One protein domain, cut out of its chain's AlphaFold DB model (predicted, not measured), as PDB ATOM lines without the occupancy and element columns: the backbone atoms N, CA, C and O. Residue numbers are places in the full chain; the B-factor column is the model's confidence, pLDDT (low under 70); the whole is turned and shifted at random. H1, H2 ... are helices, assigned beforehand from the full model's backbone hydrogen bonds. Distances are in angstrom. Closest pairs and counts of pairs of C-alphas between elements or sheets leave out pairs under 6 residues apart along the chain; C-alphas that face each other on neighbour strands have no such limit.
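What this domain is: This is residues 2 to 15 and 23 to 119 of the 127 residues of an uncharacterized protein of Acidobacteria bacterium (UniProt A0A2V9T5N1). Five helices run roughly along one long axis: H1 to H4 make an up-and-down bundle, each running against the one before it, and H5, the longest, packs along H4 on the side away from H1. The turn at residues 88 to 93 sticks out at one end. The printed part has 111 residues, with five named helices, H1 to H5 in order, and no named strand: the class is all helix. It is compact, with a radius of gyration of the C-alphas of 14.3 A and spans of 44 by 30 by 24 A.

How they stand to each other: H1, residues 2 to 14, touches H2, residues 24 to 34, opposite ways at a shallow tilt of 12 degrees; their closest C-alphas, of Ala 9 and Val 24, are 5.1 A apart. H2 and H3, residues 39 to 59, form a helical hairpin, in which H3 touches H2 with residues 40 to 44 alone; the closest C-alphas, of Gly 32 and Ser 40, are 4.4 A apart. H4, residues 67 to 84, touches H2 the same way at a steep tilt of 39 degrees, closest at the C-alphas of Leu 29 and Gly 82, 4.1 A. H4 and H5, residues 91 to 117, form a hairpin at a shallow tilt of 12 degrees, closest at the C-alphas of Ala 74 and Phe 106, 4.6 A. H5 is apart from H1 and H3. Every O i to N i+4 pair is within hydrogen-bond range in H2, H4 and H5, against 7 of 9 in H1 and 16 of 17 in H3.

Where its parts are: H1 begins at C-alpha 2 (262.209, 144.321, 233.198) and is 19.8 A long; H2 is 14.9 A, H3 28.0 A and H4 25.9 A. H5, 37.8 A, ends at C-alpha 117 (236.122, 122.788, 230.258).

The domain as a whole: The C-alphas farthest apart, of His 61 and Val 89, are 45.3 A apart. Residues 16 to 22 are not printed; C-alphas 15 and 23 are 11.3 A apart across this cut. Of the links printed whole, none is long. Residues 87 to 91 and 117 to 119 have pLDDT under 70.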
ATOM      1  N   VAL A   2     263.613 144.795 233.289       83.38
ATOM      2  CA  VAL A   2     262.209 144.321 233.198       83.38
ATOM      3  C   VAL A   2     262.100 142.857 232.752       83.38
ATOM      4  O   VAL A   2     261.432 142.072 233.410       83.38
ATOM      5  N   TYR A   3     262.830 142.469 231.703       85.88
ATOM      6  CA  TYR A   3     262.905 141.079 231.237       85.88
ATOM      7  C   TYR A   3     263.313 140.092 232.333       85.88
ATOM      8  O   TYR A   3     262.719 139.031 232.465       85.88
ATOM      9  N   LEU A   4     264.294 140.471 233.154       87.50
ATOM     10  CA  LEU A   4     264.820 139.628 234.222       87.50
ATOM     11  C   LEU A   4     263.787 139.434 235.340       87.50
ATOM     12  O   LEU A   4     263.629 138.325 235.828       87.50
ATOM     13  N   ILE A   5     263.023 140.480 235.680       86.94
ATOM     14  CA  ILE A   5     261.903 140.392 236.634       86.94
ATOM     15  C   ILE A   5     260.836 139.414 236.130       86.94
ATOM     16  O   ILE A   5     260.356 138.585 236.898       86.94
ATOM     17  N   ILE A   6     260.493 139.483 234.841       86.12
ATOM     18  CA  ILE A   6     259.498 138.589 234.236       86.12
ATOM     19  C   ILE A   6     259.997 137.140 234.246       86.12
ATOM     20  O   ILE A   6     259.263 136.247 234.659       86.12
ATOM     21  N   VAL A   7     261.257 136.908 233.863       87.94
ATOM     22  CA  VAL A   7     261.863 135.568 233.890       87.94
ATOM     23  C   VAL A   7     261.898 135.004 235.309       87.94
ATOM     24  O   VAL A   7     261.453 133.880 235.514       87.94
ATOM     25  N   LEU A   8     262.350 135.776 236.301       89.06
ATOM     26  CA  LEU A   8     262.372 135.328 237.697       89.06
ATOM     27  C   LEU A   8     260.970 135.018 238.233       89.06
ATOM     28  O   LEU A   8     260.792 134.023 238.930       89.06
ATOM     29  N   ALA A   9     259.968 135.829 237.888       88.31
ATOM     30  CA  ALA A   9     258.592 135.579 238.303       88.31
ATOM     31  C   ALA A   9     258.018 134.295 237.685       88.31
ATOM     32  O   ALA A   9     257.286 133.571 238.359       88.31
ATOM     33  N   VAL A  10     258.372 133.981 236.435       87.38
ATOM     34  CA  VAL A  10     257.994 132.710 235.801       87.38
ATOM     35  C   VAL A  10     258.748 131.534 236.418       87.38
ATOM     36  O   VAL A  10     258.139 130.504 236.686       87.38
ATOM     37  N   LEU A  11     260.039 131.682 236.717       87.69
ATOM     38  CA  LEU A  11     260.810 130.637 237.397       87.69
ATOM     39  C   LEU A  11     260.275 130.341 238.804       87.69
ATOM     40  O   LEU A  11     260.264 129.189 239.228       87.69
ATOM     41  N   ALA A  12     259.749 131.351 239.500       87.19
ATOM     42  CA  ALA A  12     259.115 131.166 240.801       87.19
ATOM     43  C   ALA A  12     257.876 130.251 240.757       87.19
ATOM     44  O   ALA A  12     257.495 129.725 241.797       87.19
ATOM     45  N   ARG A  13     257.274 130.008 239.581       84.88
ATOM     46  CA  ARG A  13     256.178 129.033 239.412       84.88
ATOM     47  C   ARG A  13     256.617 127.579 239.611       84.88
ATOM     48  O   ARG A  13     255.777 126.727 239.853       84.88
ATOM     49  N   PHE A  14     257.909 127.290 239.459       83.88
ATOM     50  CA  PHE A  14     258.457 125.939 239.624       83.88
ATOM     51  C   PHE A  14     258.850 125.638 241.073       83.88
ATOM     52  O   PHE A  14     259.155 124.496 241.408       83.88
ATOM     53  N   LEU A  15     258.871 126.659 241.930       85.44
ATOM     54  CA  LEU A  15     259.114 126.492 243.356       85.44
ATOM     55  C   LEU A  15     257.814 126.091 244.064       85.44
ATOM     56  O   LEU A  15     256.737 126.508 243.634       85.44
ATOM     57  N   PRO A  23     254.079 135.247 241.821       82.56
ATOM     58  CA  PRO A  23     254.523 136.602 241.472       82.56
ATOM     59  C   PRO A  23     254.261 136.981 240.002       82.56
ATOM     60  O   PRO A  23     254.441 138.137 239.612       82.56
ATOM     61  N   VAL A  24     253.814 136.028 239.180       84.62
ATOM     62  CA  VAL A  24     253.515 136.196 237.751       84.62
ATOM     63  C   VAL A  24     252.548 137.343 237.473       84.62
ATOM     64  O   VAL A  24     252.776 138.104 236.538       84.62
ATOM     65  N   TYR A  25     251.504 137.514 238.286       81.94
ATOM     66  CA  TYR A  25     250.514 138.581 238.091       81.94
ATOM     67  C   TYR A  25     251.162 139.964 238.094       81.94
ATOM     68  O   TYR A  25     250.960 140.763 237.178       81.94
ATOM     69  N   GLY A  26     251.997 140.223 239.104       82.00
ATOM     70  CA  GLY A  26     252.738 141.474 239.214       82.00
ATOM     71  C   GLY A  26     253.719 141.652 238.059       82.00
ATOM     72  O   GLY A  26     253.833 142.748 237.510       82.00
ATOM     73  N   ALA A  27     254.378 140.573 237.632       86.00
ATOM     74  CA  ALA A  27     255.302 140.607 236.506       86.00
ATOM     75  C   ALA A  27     254.613 140.880 235.159       86.00
ATOM     76  O   ALA A  27     255.157 141.634 234.355       86.00
ATOM     77  N   LEU A  28     253.416 140.334 234.925       83.44
ATOM     78  CA  LEU A  28     252.604 140.607 233.733       83.44
ATOM     79  C   LEU A  28     252.154 142.061 233.684       83.44
ATOM     80  O   LEU A  28     252.321 142.730 232.666       83.44
ATOM     81  N   LEU A  29     251.626 142.570 234.798       83.38
ATOM     82  CA  LEU A  29     251.157 143.948 234.894       83.38
ATOM     83  C   LEU A  29     252.324 144.937 234.724       83.38
ATOM     84  O   LEU A  29     252.222 145.912 233.977       83.38
ATOM     85  N   PHE A  30     253.471 144.640 235.340       83.50
ATOM     86  CA  PHE A  30     254.699 145.419 235.193       83.50
ATOM     87  C   PHE A  30     255.288 145.334 233.778       83.50
ATOM     88  O   PHE A  30     255.703 146.354 233.222       83.50
ATOM     89  N   GLY A  31     255.295 144.145 233.170       83.69
ATOM     90  CA  GLY A  31     255.726 143.916 231.791       83.69
ATOM     91  C   GLY A  31     254.854 144.666 230.786       83.69
ATOM     92  O   GLY A  31     255.385 145.364 229.921       83.69
ATOM     93  N   GLY A  32     253.534 144.620 230.971       83.00
ATOM     94  CA  GLY A  32     252.550 145.390 230.213       83.00
ATOM     95  C   GLY A  32     252.832 146.896 230.239       83.00
ATOM     96  O   GLY A  32     252.835 147.559 229.201       83.00
ATOM     97  N   ALA A  33     253.139 147.430 231.424       82.38
ATOM     98  CA  ALA A  33     253.351 148.860 231.632       82.38
ATOM     99  C   ALA A  33     254.735 149.366 231.178       82.38
ATOM    100  O   ALA A  33     254.863 150.523 230.765       82.38
ATOM    101  N   ARG A  34     255.789 148.544 231.289       83.69
ATOM    102  CA  ARG A  34     257.191 148.982 231.116       83.69
ATOM    103  C   ARG A  34     257.867 148.527 229.826       83.69
ATOM    104  O   ARG A  34     258.837 149.173 229.432       83.69
ATOM    105  N   LEU A  35     257.424 147.442 229.191       84.69
ATOM    106  CA  LEU A  35     258.019 146.978 227.932       84.69
ATOM    107  C   LEU A  35     257.592 147.851 226.740       84.69
ATOM    108  O   LEU A  35     256.640 148.640 226.799       84.69
ATOM    109  N   ASN A  36     258.299 147.704 225.616       84.19
ATOM    110  CA  ASN A  36     257.902 148.345 224.364       84.19
ATOM    111  C   ASN A  36     256.520 147.850 223.919       84.19
ATOM    112  O   ASN A  36     256.117 146.743 224.241       84.19
ATOM    113  N   LYS A  37     255.786 148.658 223.135       79.12
ATOM    114  CA  LYS A  37     254.353 148.423 222.824       79.12
ATOM    115  C   LYS A  37     254.086 147.049 222.200       79.12
ATOM    116  O   LYS A  37     253.034 146.468 222.411       79.12
ATOM    117  N   ARG A  38     255.047 146.565 221.411       82.00
ATOM    118  CA  ARG A  38     254.999 145.245 220.788       82.00
ATOM    119  C   ARG A  38     255.278 144.157 221.830       82.00
ATOM    120  O   ARG A  38     254.489 143.239 221.982       82.00
ATOM    121  N   GLU A  39     256.370 144.306 222.572       83.56
ATOM    122  CA  GLU A  39     256.896 143.325 223.533       83.56
ATOM    123  C   GLU A  39     256.034 143.170 224.786       83.56
ATOM    124  O   GLU A  39     255.978 142.083 225.343       83.56
ATOM    125  N   SER A  40     255.302 144.206 225.191       79.69
ATOM    126  CA  SER A  40     254.445 144.202 226.382       79.69
ATOM    127  C   SER A  40     253.317 143.170 226.345       79.69
ATOM    128  O   SER A  40     252.764 142.855 227.392       79.69
ATOM    129  N   ILE A  41     252.970 142.667 225.158       75.50
ATOM    130  CA  ILE A  41     251.876 141.709 224.963       75.50
ATOM    131  C   ILE A  41     252.430 140.324 224.621       75.50
ATOM    132  O   ILE A  41     252.125 139.362 225.319       75.50
ATOM    133  N   TRP A  42     253.264 140.203 223.578       81.69
ATOM    134  CA  TRP A  42     253.699 138.878 223.115       81.69
ATOM    135  C   TRP A  42     254.719 138.223 224.049       81.69
ATOM    136  O   TRP A  42     254.666 137.010 224.226       81.69
ATOM    137  N   PHE A  43     255.638 138.988 224.654       84.44
ATOM    138  CA  PHE A  43     256.733 138.406 225.433       84.44
ATOM    139  C   PHE A  43     256.237 137.746 226.731       84.44
ATOM    140  O   PHE A  43     256.548 136.572 226.939       84.44
ATOM    141  N   PRO A  44     255.426 138.416 227.579       81.12
ATOM    142  CA  PRO A  44     254.883 137.782 228.776       81.12
ATOM    143  C   PRO A  44     253.941 136.616 228.445       81.12
ATOM    144  O   PRO A  44     254.005 135.582 229.104       81.12
ATOM    145  N   ALA A  45     253.117 136.755 227.399       80.12
ATOM    146  CA  ALA A  45     252.200 135.702 226.964       80.12
ATOM    147  C   ALA A  45     252.946 134.443 226.494       80.12
ATOM    148  O   ALA A  45     252.605 133.340 226.911       80.12
ATOM    149  N   LEU A  46     253.993 134.604 225.679       84.06
ATOM    150  CA  LEU A  46     254.808 133.490 225.195       84.06
ATOM    151  C   LEU A  46     255.531 132.786 226.345       84.06
ATOM    152  O   LEU A  46     255.516 131.560 226.423       84.06
ATOM    153  N   LEU A  47     256.145 133.555 227.248       84.75
ATOM    154  CA  LEU A  47     256.877 132.994 228.380       84.75
ATOM    155  C   LEU A  47     255.949 132.192 229.304       84.75
ATOM    156  O   LEU A  47     256.334 131.134 229.800       84.75
ATOM    157  N   LEU A  48     254.715 132.668 229.493       83.00
ATOM    158  CA  LEU A  48     253.721 131.964 230.293       83.00
ATOM    159  C   LEU A  48     253.171 130.724 229.617       83.00
ATOM    160  O   LEU A  48     253.124 129.691 230.276       83.00
ATOM    161  N   ALA A  49     252.841 130.800 228.329       83.19
ATOM    162  CA  ALA A  49     252.400 129.640 227.564       83.19
ATOM    163  C   ALA A  49     253.452 128.522 227.610       83.19
ATOM    164  O   ALA A  49     253.123 127.374 227.883       83.19
ATOM    165  N   ILE A  50     254.736 128.860 227.442       85.81
ATOM    166  CA  ILE A  50     255.827 127.885 227.580       85.81
ATOM    167  C   ILE A  50     255.874 127.321 229.007       85.81
ATOM    168  O   ILE A  50     255.993 126.111 229.177       85.81
ATOM    169  N   SER A  51     255.765 128.172 230.033       85.19
ATOM    170  CA  SER A  51     255.799 127.705 231.424       85.19
ATOM    171  C   SER A  51     254.631 126.782 231.781       85.19
ATOM    172  O   SER A  51     254.861 125.791 232.468       85.19
ATOM    173  N   ASP A  52     253.420 127.067 231.292       82.75
ATOM    174  CA  ASP A  52     252.240 126.218 231.495       82.75
ATOM    175  C   ASP A  52     252.409 124.889 230.772       82.75
ATOM    176  O   ASP A  52     252.263 123.848 231.396       82.75
ATOM    177  N   LEU A  53     252.845 124.889 229.508       83.62
ATOM    178  CA  LEU A  53     253.102 123.643 228.783       83.62
ATOM    179  C   LEU A  53     254.107 122.746 229.517       83.62
ATOM    180  O   LEU A  53     253.912 121.529 229.578       83.62
ATOM    181  N   ILE A  54     255.161 123.332 230.094       85.44
ATOM    182  CA  ILE A  54     256.147 122.583 230.877       85.44
ATOM    183  C   ILE A  54     255.520 122.055 232.172       85.44
ATOM    184  O   ILE A  54     255.644 120.865 232.461       85.44
ATOM    185  N   LEU A  55     254.843 122.909 232.942       82.56
ATOM    186  CA  LEU A  55     254.208 122.523 234.205       82.56
ATOM    187  C   LEU A  55     253.148 121.436 233.987       82.56
ATOM    188  O   LEU A  55     253.208 120.391 234.628       82.56
ATOM    189  N   THR A  56     252.234 121.637 233.045       81.31
ATOM    190  CA  THR A  56     251.134 120.721 232.738       81.31
ATOM    191  C   THR A  56     251.651 119.356 232.284       81.31
ATOM    192  O   THR A  56     251.263 118.347 232.869       81.31
ATOM    193  N   ASN A  57     252.584 119.284 231.325       82.06
ATOM    194  CA  ASN A  57     253.032 117.990 230.784       82.06
ATOM    195  C   ASN A  57     254.095 117.295 231.640       82.06
ATOM    196  O   ASN A  57     254.041 116.078 231.835       82.06
ATOM    197  N   PHE A  58     255.093 118.044 232.115       81.50
ATOM    198  CA  PHE A  58     256.295 117.460 232.714       81.50
ATOM    199  C   PHE A  58     256.274 117.448 234.240       81.50
ATOM    200  O   PHE A  58     256.933 116.592 234.821       81.50
ATOM    201  N   VAL A  59     255.555 118.372 234.888       80.75
ATOM    202  CA  VAL A  59     255.512 118.464 236.360       80.75
ATOM    203  C   VAL A  59     254.239 117.836 236.919       80.75
ATOM    204  O   VAL A  59     254.304 117.039 237.850       80.75
ATOM    205  N   TYR A  60     253.083 118.174 236.348       78.75
ATOM    206  CA  TYR A  60     251.782 117.701 236.816       78.75
ATOM    207  C   TYR A  60     251.254 116.483 236.052       78.75
ATOM    208  O   TYR A  60     250.295 115.864 236.506       78.75
ATOM    209  N   HIS A  61     251.863 116.129 234.915       78.50
ATOM    210  CA  HIS A  61     251.435 115.024 234.045       78.50
ATOM    211  C   HIS A  61     249.940 115.078 233.669       78.50
ATOM    212  O   HIS A  61     249.265 114.055 233.535       78.50
ATOM    213  N   LEU A  62     249.423 116.293 233.499       74.94
ATOM    214  CA  LEU A  62     248.063 116.590 233.072       74.94
ATOM    215  C   LEU A  62     247.996 116.672 231.541       74.94
ATOM    216  O   LEU A  62     248.966 117.021 230.870       74.94
ATOM    217  N   HIS A  63     246.827 116.363 230.978       73.00
ATOM    218  CA  HIS A  63     246.592 116.544 229.548       73.00
ATOM    219  C   HIS A  63     246.335 118.019 229.229       73.00
ATOM    220  O   HIS A  63     245.499 118.659 229.868       73.00
ATOM    221  N   ILE A  64     247.000 118.528 228.186       71.00
ATOM    222  CA  ILE A  64     246.658 119.815 227.571       71.00
ATOM    223  C   ILE A  64     245.221 119.710 227.054       71.00
ATOM    224  O   ILE A  64     244.935 118.950 226.127       71.00
ATOM    225  N   GLY A  65     244.319 120.474 227.656       72.88
ATOM    226  CA  GLY A  65     242.919 120.555 227.256       72.88
ATOM    227  C   GLY A  65     242.489 121.988 226.967       72.88
ATOM    228  O   GLY A  65     243.288 122.922 226.990       72.88
ATOM    229  N   TRP A  66     241.186 122.177 226.763       72.75
ATOM    230  CA  TRP A  66     240.564 123.491 226.537       72.75
ATOM    231  C   TRP A  66     240.884 124.528 227.626       72.75
ATOM    232  O   TRP A  66     240.846 125.727 227.371       72.75
ATOM    233  N   GLN A  67     241.247 124.068 228.821       71.31
ATOM    234  CA  GLN A  67     241.621 124.890 229.971       71.31
ATOM    235  C   GLN A  67     242.800 125.825 229.707       71.31
ATOM    236  O   GLN A  67     242.769 126.984 230.115       71.31
ATOM    237  N   GLU A  68     243.800 125.343 228.971       77.50
ATOM    238  CA  GLU A  68     245.014 126.099 228.654       77.50
ATOM    239  C   GLU A  68     244.681 127.367 227.854       77.50
ATOM    240  O   GLU A  68     245.279 128.422 228.048       77.50
ATOM    241  N   ILE A  69     243.639 127.314 227.015       80.31
ATOM    242  CA  ILE A  69     243.166 128.472 226.244       80.31
ATOM    243  C   ILE A  69     242.617 129.554 227.181       80.31
ATOM    244  O   ILE A  69     242.942 130.733 227.026       80.31
ATOM    245  N   PHE A  70     241.810 129.165 228.171       81.25
ATOM    246  CA  PHE A  70     241.253 130.101 229.150       81.25
ATOM    247  C   PHE A  70     242.330 130.667 230.071       81.25
ATOM    248  O   PHE A  70     242.297 131.854 230.394       81.25
ATOM    249  N   GLN A  71     243.315 129.858 230.446       79.88
ATOM    250  CA  GLN A  71     244.431 130.299 231.273       79.88
ATOM    251  C   GLN A  71     245.317 131.314 230.539       79.88
ATOM    252  O   GLN A  71     245.600 132.393 231.071       79.88
ATOM    253  N   VAL A  72     245.657 131.047 229.275       82.81
ATOM    254  CA  VAL A  72     246.360 132.007 228.411       82.81
ATOM    255  C   VAL A  72     245.541 133.288 228.231       82.81
ATOM    256  O   VAL A  72     246.098 134.382 228.328       82.81
ATOM    257  N   ALA A  73     244.224 133.186 228.027       84.00
ATOM    258  CA  ALA A  73     243.344 134.350 227.917       84.00
ATOM    259  C   ALA A  73     243.308 135.187 229.209       84.00
ATOM    260  O   ALA A  73     243.355 136.417 229.149       84.00
ATOM    261  N   ALA A  74     243.291 134.539 230.375       84.56
ATOM    262  CA  ALA A  74     243.307 135.208 231.672       84.56
ATOM    263  C   ALA A  74     244.649 135.922 231.932       84.56
ATOM    264  O   ALA A  74     244.689 137.052 232.416       84.56
ATOM    265  N   PHE A  75     245.779 135.328 231.544       83.44
ATOM    266  CA  PHE A  75     247.075 136.014 231.619       83.44
ATOM    267  C   PHE A  75     247.215 137.147 230.593       83.44
ATOM    268  O   PHE A  75     247.816 138.194 230.882       83.44
ATOM    269  N   ALA A  76     246.630 136.979 229.409       84.12
ATOM    270  CA  ALA A  76     246.571 138.025 228.397       84.12
ATOM    271  C   ALA A  76     245.757 139.231 228.886       84.12
ATOM    272  O   ALA A  76     246.178 140.368 228.652       84.12
ATOM    273  N   SER A  77     244.655 139.020 229.620       85.19
ATOM    274  CA  SER A  77     243.866 140.123 230.180       85.19
ATOM    275  C   SER A  77     244.679 140.955 231.172       85.19
ATOM    276  O   SER A  77     244.653 142.178 231.084       85.19
ATOM    277  N   ILE A  78     245.486 140.330 232.040       84.88
ATOM    278  CA  ILE A  78     246.370 141.050 232.979       84.88
ATOM    279  C   ILE A  78     247.425 141.869 232.229       84.88
ATOM    280  O   ILE A  78     247.676 143.028 232.567       84.88
ATOM    281  N   SER A  79     248.032 141.285 231.194       83.62
ATOM    282  CA  SER A  79     249.036 141.970 230.370       83.62
ATOM    283  C   SER A  79     248.434 143.172 229.638       83.62
ATOM    284  O   SER A  79     249.040 144.246 229.595       83.62
ATOM    285  N   LEU A  80     247.214 143.016 229.111       83.62
ATOM    286  CA  LEU A  80     246.451 144.088 228.476       83.62
ATOM    287  C   LEU A  80     246.120 145.195 229.474       83.62
ATOM    288  O   LEU A  80     246.305 146.372 229.168       83.62
ATOM    289  N   THR A  81     245.689 144.832 230.682       83.00
ATOM    290  CA  THR A  81     245.465 145.794 231.756       83.00
ATOM    291  C   THR A  81     246.748 146.567 232.050       83.00
ATOM    292  O   THR A  81     246.718 147.788 231.979       83.00
ATOM    293  N   GLY A  82     247.887 145.888 232.237       82.12
ATOM    294  CA  GLY A  82     249.214 146.500 232.395       82.12
ATOM    295  C   GLY A  82     249.575 147.487 231.279       82.12
ATOM    296  O   GLY A  82     250.040 148.596 231.541       82.12
ATOM    297  N   TRP A  83     249.307 147.113 230.028       81.06
ATOM    298  CA  TRP A  83     249.521 147.967 228.859       81.06
ATOM    299  C   TRP A  83     248.661 149.239 228.885       81.06
ATOM    300  O   TRP A  83     249.158 150.323 228.568       81.06
ATOM    301  N   LEU A  84     247.410 149.144 229.341       78.44
ATOM    302  CA  LEU A  84     246.525 150.299 229.509       78.44
ATOM    303  C   LEU A  84     247.005 151.274 230.601       78.44
ATOM    304  O   LEU A  84     246.619 152.440 230.547       78.44
ATOM    305  N   LEU A  85     247.853 150.874 231.565       76.88
ATOM    306  CA  LEU A  85     248.447 151.812 232.546       76.88
ATOM    307  C   LEU A  85     249.548 152.701 231.952       76.88
ATOM    308  O   LEU A  85     250.042 153.595 232.635       76.88
ATOM    309  N   ARG A  86     249.975 152.468 230.710       74.19
ATOM    310  CA  ARG A  86     251.135 153.159 230.133       74.19
ATOM    311  C   ARG A  86     250.889 154.644 229.819       74.19
ATOM    312  O   ARG A  86     251.839 155.399 229.617       74.19
ATOM    313  N   GLU A  87     249.633 155.075 229.768       68.00
ATOM    314  CA  GLU A  87     249.247 156.463 229.502       68.00
ATOM    315  C   GLU A  87     249.453 157.387 230.719       68.00
ATOM    316  O   GLU A  87     249.202 157.011 231.863       68.00
ATOM    317  N   ARG A  88     249.884 158.635 230.471       58.00
ATOM    318  CA  ARG A  88     250.301 159.622 231.490       58.00
ATOM    319  C   ARG A  88     249.138 160.291 232.245       58.00
ATOM    320  O   ARG A  88     249.070 161.516 232.294       58.00
ATOM    321  N   VAL A  89     248.223 159.529 232.838       53.91
ATOM    322  CA  VAL A  89     247.112 160.104 233.619       53.91
ATOM    323  C   VAL A  89     247.016 159.424 234.983       53.91
ATOM    324  O   VAL A  89     246.902 158.205 235.043       53.91
ATOM    325  N   GLY A  90     247.075 160.228 236.056       63.41
ATOM    326  CA  GLY A  90     246.780 159.868 237.453       63.41
ATOM    327  C   GLY A  90     247.300 158.505 237.929       63.41
ATOM    328  O   GLY A  90     246.558 157.526 237.920       63.41
ATOM    329  N   VAL A  91     248.548 158.458 238.412       66.62
ATOM    330  CA  VAL A  91     249.260 157.211 238.765       66.62
ATOM    331  C   VAL A  91     248.494 156.351 239.781       66.62
ATOM    332  O   VAL A  91     248.401 155.142 239.600       66.62
ATOM    333  N   THR A  92     247.908 156.950 240.821       74.94
ATOM    334  CA  THR A  92     247.317 156.202 241.944       74.94
ATOM    335  C   THR A  92     245.969 155.571 241.592       74.94
ATOM    336  O   THR A  92     245.788 154.367 241.757       74.94
ATOM    337  N   THR A  93     245.029 156.356 241.057       76.38
ATOM    338  CA  THR A  93     243.674 155.875 240.740       76.38
ATOM    339  C   THR A  93     243.696 154.833 239.630       76.38
ATOM    340  O   THR A  93     243.004 153.823 239.734       76.38
ATOM    341  N   ARG A  94     244.525 155.033 238.594       75.94
ATOM    342  CA  ARG A  94     244.653 154.082 237.481       75.94
ATOM    343  C   ARG A  94     245.380 152.806 237.902       75.94
ATOM    344  O   ARG A  94     245.025 151.735 237.431       75.94
ATOM    345  N   PHE A  95     246.355 152.891 238.812       77.12
ATOM    346  CA  PHE A  95     246.998 151.704 239.376       77.12
ATOM    347  C   PHE A  95     246.007 150.849 240.167       77.12
ATOM    348  O   PHE A  95     245.913 149.647 239.926       77.12
ATOM    349  N   VAL A  96     245.232 151.457 241.070       82.50
ATOM    350  CA  VAL A  96     244.226 150.732 241.862       82.50
ATOM    351  C   VAL A  96     243.147 150.144 240.954       82.50
ATOM    352  O   VAL A  96     242.870 148.948 241.039       82.50
ATOM    353  N   SER A  97     242.584 150.942 240.041       81.56
ATOM    354  CA  SER A  97     241.526 150.466 239.145       81.56
ATOM    355  C   SER A  97     242.008 149.365 238.209       81.56
ATOM    356  O   SER A  97     241.271 148.417 237.964       81.56
ATOM    357  N   ALA A  98     243.250 149.432 237.734       79.62
ATOM    358  CA  ALA A  98     243.820 148.400 236.891       79.62
ATOM    359  C   ALA A  98     244.117 147.100 237.644       79.62
ATOM    360  O   ALA A  98     243.881 146.026 237.104       79.62
ATOM    361  N   ASN A  99     244.590 147.163 238.891       81.00
ATOM    362  CA  ASN A  99     244.755 145.948 239.691       81.00
ATOM    363  C   ASN A  99     243.402 145.279 239.956       81.00
ATOM    364  O   ASN A  99     243.275 144.073 239.765       81.00
ATOM    365  N   LEU A 100     242.378 146.064 240.310       85.81
ATOM    366  CA  LEU A 100     241.024 145.552 240.517       85.81
ATOM    367  C   LEU A 100     240.431 144.981 239.224       85.81
ATOM    368  O   LEU A 100     239.952 143.855 239.216       85.81
ATOM    369  N   ALA A 101     240.501 145.717 238.113       86.25
ATOM    370  CA  ALA A 101     239.969 145.270 236.829       86.25
ATOM    371  C   ALA A 101     240.713 144.041 236.290       86.25
ATOM    372  O   ALA A 101     240.075 143.110 235.805       86.25
ATOM    373  N   GLY A 102     242.043 144.016 236.399       84.19
ATOM    374  CA  GLY A 102     242.874 142.900 235.955       84.19
ATOM    375  C   GLY A 102     242.615 141.632 236.767       84.19
ATOM    376  O   GLY A 102     242.425 140.570 236.178       84.19
ATOM    377  N   ALA A 103     242.539 141.746 238.097       84.25
ATOM    378  CA  ALA A 103     242.207 140.626 238.975       84.25
ATOM    379  C   ALA A 103     240.780 140.109 238.728       84.25
ATOM    380  O   ALA A 103     240.587 138.903 238.589       84.25
ATOM    381  N   SER A 104     239.796 141.006 238.591       88.62
ATOM    382  CA  SER A 104     238.411 140.633 238.277       88.62
ATOM    383  C   SER A 104     238.290 139.951 236.915       88.62
ATOM    384  O   SER A 104     237.641 138.915 236.803       88.62
ATOM    385  N   ALA A 105     238.943 140.487 235.879       87.12
ATOM    386  CA  ALA A 105     238.950 139.881 234.551       87.12
ATOM    387  C   ALA A 105     239.598 138.491 234.576       87.12
ATOM    388  O   ALA A 105     239.026 137.543 234.044       87.12
ATOM    389  N   PHE A 106     240.746 138.354 235.248       85.19
ATOM    390  CA  PHE A 106     241.399 137.061 235.426       85.19
ATOM    391  C   PHE A 106     240.467 136.057 236.114       85.19
ATOM    392  O   PHE A 106     240.297 134.939 235.627       85.19
ATOM    393  N   TYR A 107     239.850 136.454 237.231       85.38
ATOM    394  CA  TYR A 107     238.951 135.597 238.003       85.38
ATOM    395  C   TYR A 107     237.769 135.117 237.156       85.38
ATOM    396  O   TYR A 107     237.454 133.931 237.153       85.38
ATOM    397  N   LEU A 108     237.142 136.015 236.394       88.06
ATOM    398  CA  LEU A 108     236.005 135.664 235.544       88.06
ATOM    399  C   LEU A 108     236.409 134.714 234.410       88.06
ATOM    400  O   LEU A 108     235.725 133.720 234.183       88.06
ATOM    401  N   ILE A 109     237.525 134.983 233.724       85.94
ATOM    402  CA  ILE A 109     237.979 134.162 232.590       85.94
ATOM    403  C   ILE A 109     238.412 132.768 233.061       85.94
ATOM    404  O   ILE A 109     238.023 131.768 232.459       85.94
ATOM    405  N   SER A 110     239.194 132.692 234.140       80.31
ATOM    406  CA  SER A 110     239.694 131.417 234.673       80.31
ATOM    407  C   SER A 110     238.565 130.529 235.205       80.31
ATOM    408  O   SER A 110     238.496 129.358 234.833       80.31
ATOM    409  N   ASN A 111     237.627 131.080 235.986       84.12
ATOM    410  CA  ASN A 111     236.472 130.317 236.477       84.12
ATOM    411  C   ASN A 111     235.547 129.875 235.345       84.12
ATOM    412  O   ASN A 111     235.074 128.739 235.347       84.12
ATOM    413  N   PHE A 112     235.326 130.737 234.352       83.69
ATOM    414  CA  PHE A 112     234.548 130.356 233.179       83.69
ATOM    415  C   PHE A 112     235.205 129.198 232.413       83.69
ATOM    416  O   PHE A 112     234.510 128.295 231.956       83.69
ATOM    417  N   GLY A 113     236.538 129.163 232.340       78.25
ATOM    418  CA  GLY A 113     237.274 128.049 231.741       78.25
ATOM    419  C   GLY A 113     237.123 126.722 232.489       78.25
ATOM    420  O   GLY A 113     237.034 125.665 231.862       78.25
ATOM    421  N   VAL A 114     237.045 126.757 233.820       74.81
ATOM    422  CA  VAL A 114     236.749 125.562 234.631       74.81
ATOM    423  C   VAL A 114     235.314 125.095 234.393       74.81
ATOM    424  O   VAL A 114     235.094 123.914 234.118       74.81
ATOM    425  N   TRP A 115     234.360 126.027 234.423       74.50
ATOM    426  CA  TRP A 115     232.943 125.764 234.175       74.50
ATOM    427  C   TRP A 115     232.695 125.143 232.792       74.50
ATOM    428  O   TRP A 115     231.978 124.151 232.682       74.50
ATOM    429  N   ALA A 116     233.325 125.693 231.750       74.06
ATOM    430  CA  ALA A 116     233.163 125.241 230.371       74.06
ATOM    431  C   ALA A 116     233.972 123.976 230.035       74.06
ATOM    432  O   ALA A 116     233.588 123.234 229.135       74.06
ATOM    433  N   GLY A 117     235.118 123.763 230.694       64.94
ATOM    434  CA  GLY A 117     236.122 122.788 230.258       64.94
ATOM    435  C   GLY A 117     236.272 121.537 231.121       64.94
ATOM    436  O   GLY A 117     236.715 120.520 230.594       64.94
ATOM    437  N   LEU A 118     235.954 121.587 232.419       59.84
ATOM    438  CA  LEU A 118     236.242 120.471 233.328       59.84
ATOM    439  C   LEU A 118     235.010 119.802 233.942       59.84
ATOM    440  O   LEU A 118     235.146 118.667 234.388       59.84
ATOM    441  N   HIS A 119     233.843 120.458 234.011       62.41
ATOM    442  CA  HIS A 119     232.689 119.969 234.793       62.41
ATOM    443  C   HIS A 119     233.075 119.425 236.192       62.41
ATOM    444  O   HIS A 119     232.368 118.593 236.755       62.41
TER     445      HIS A 119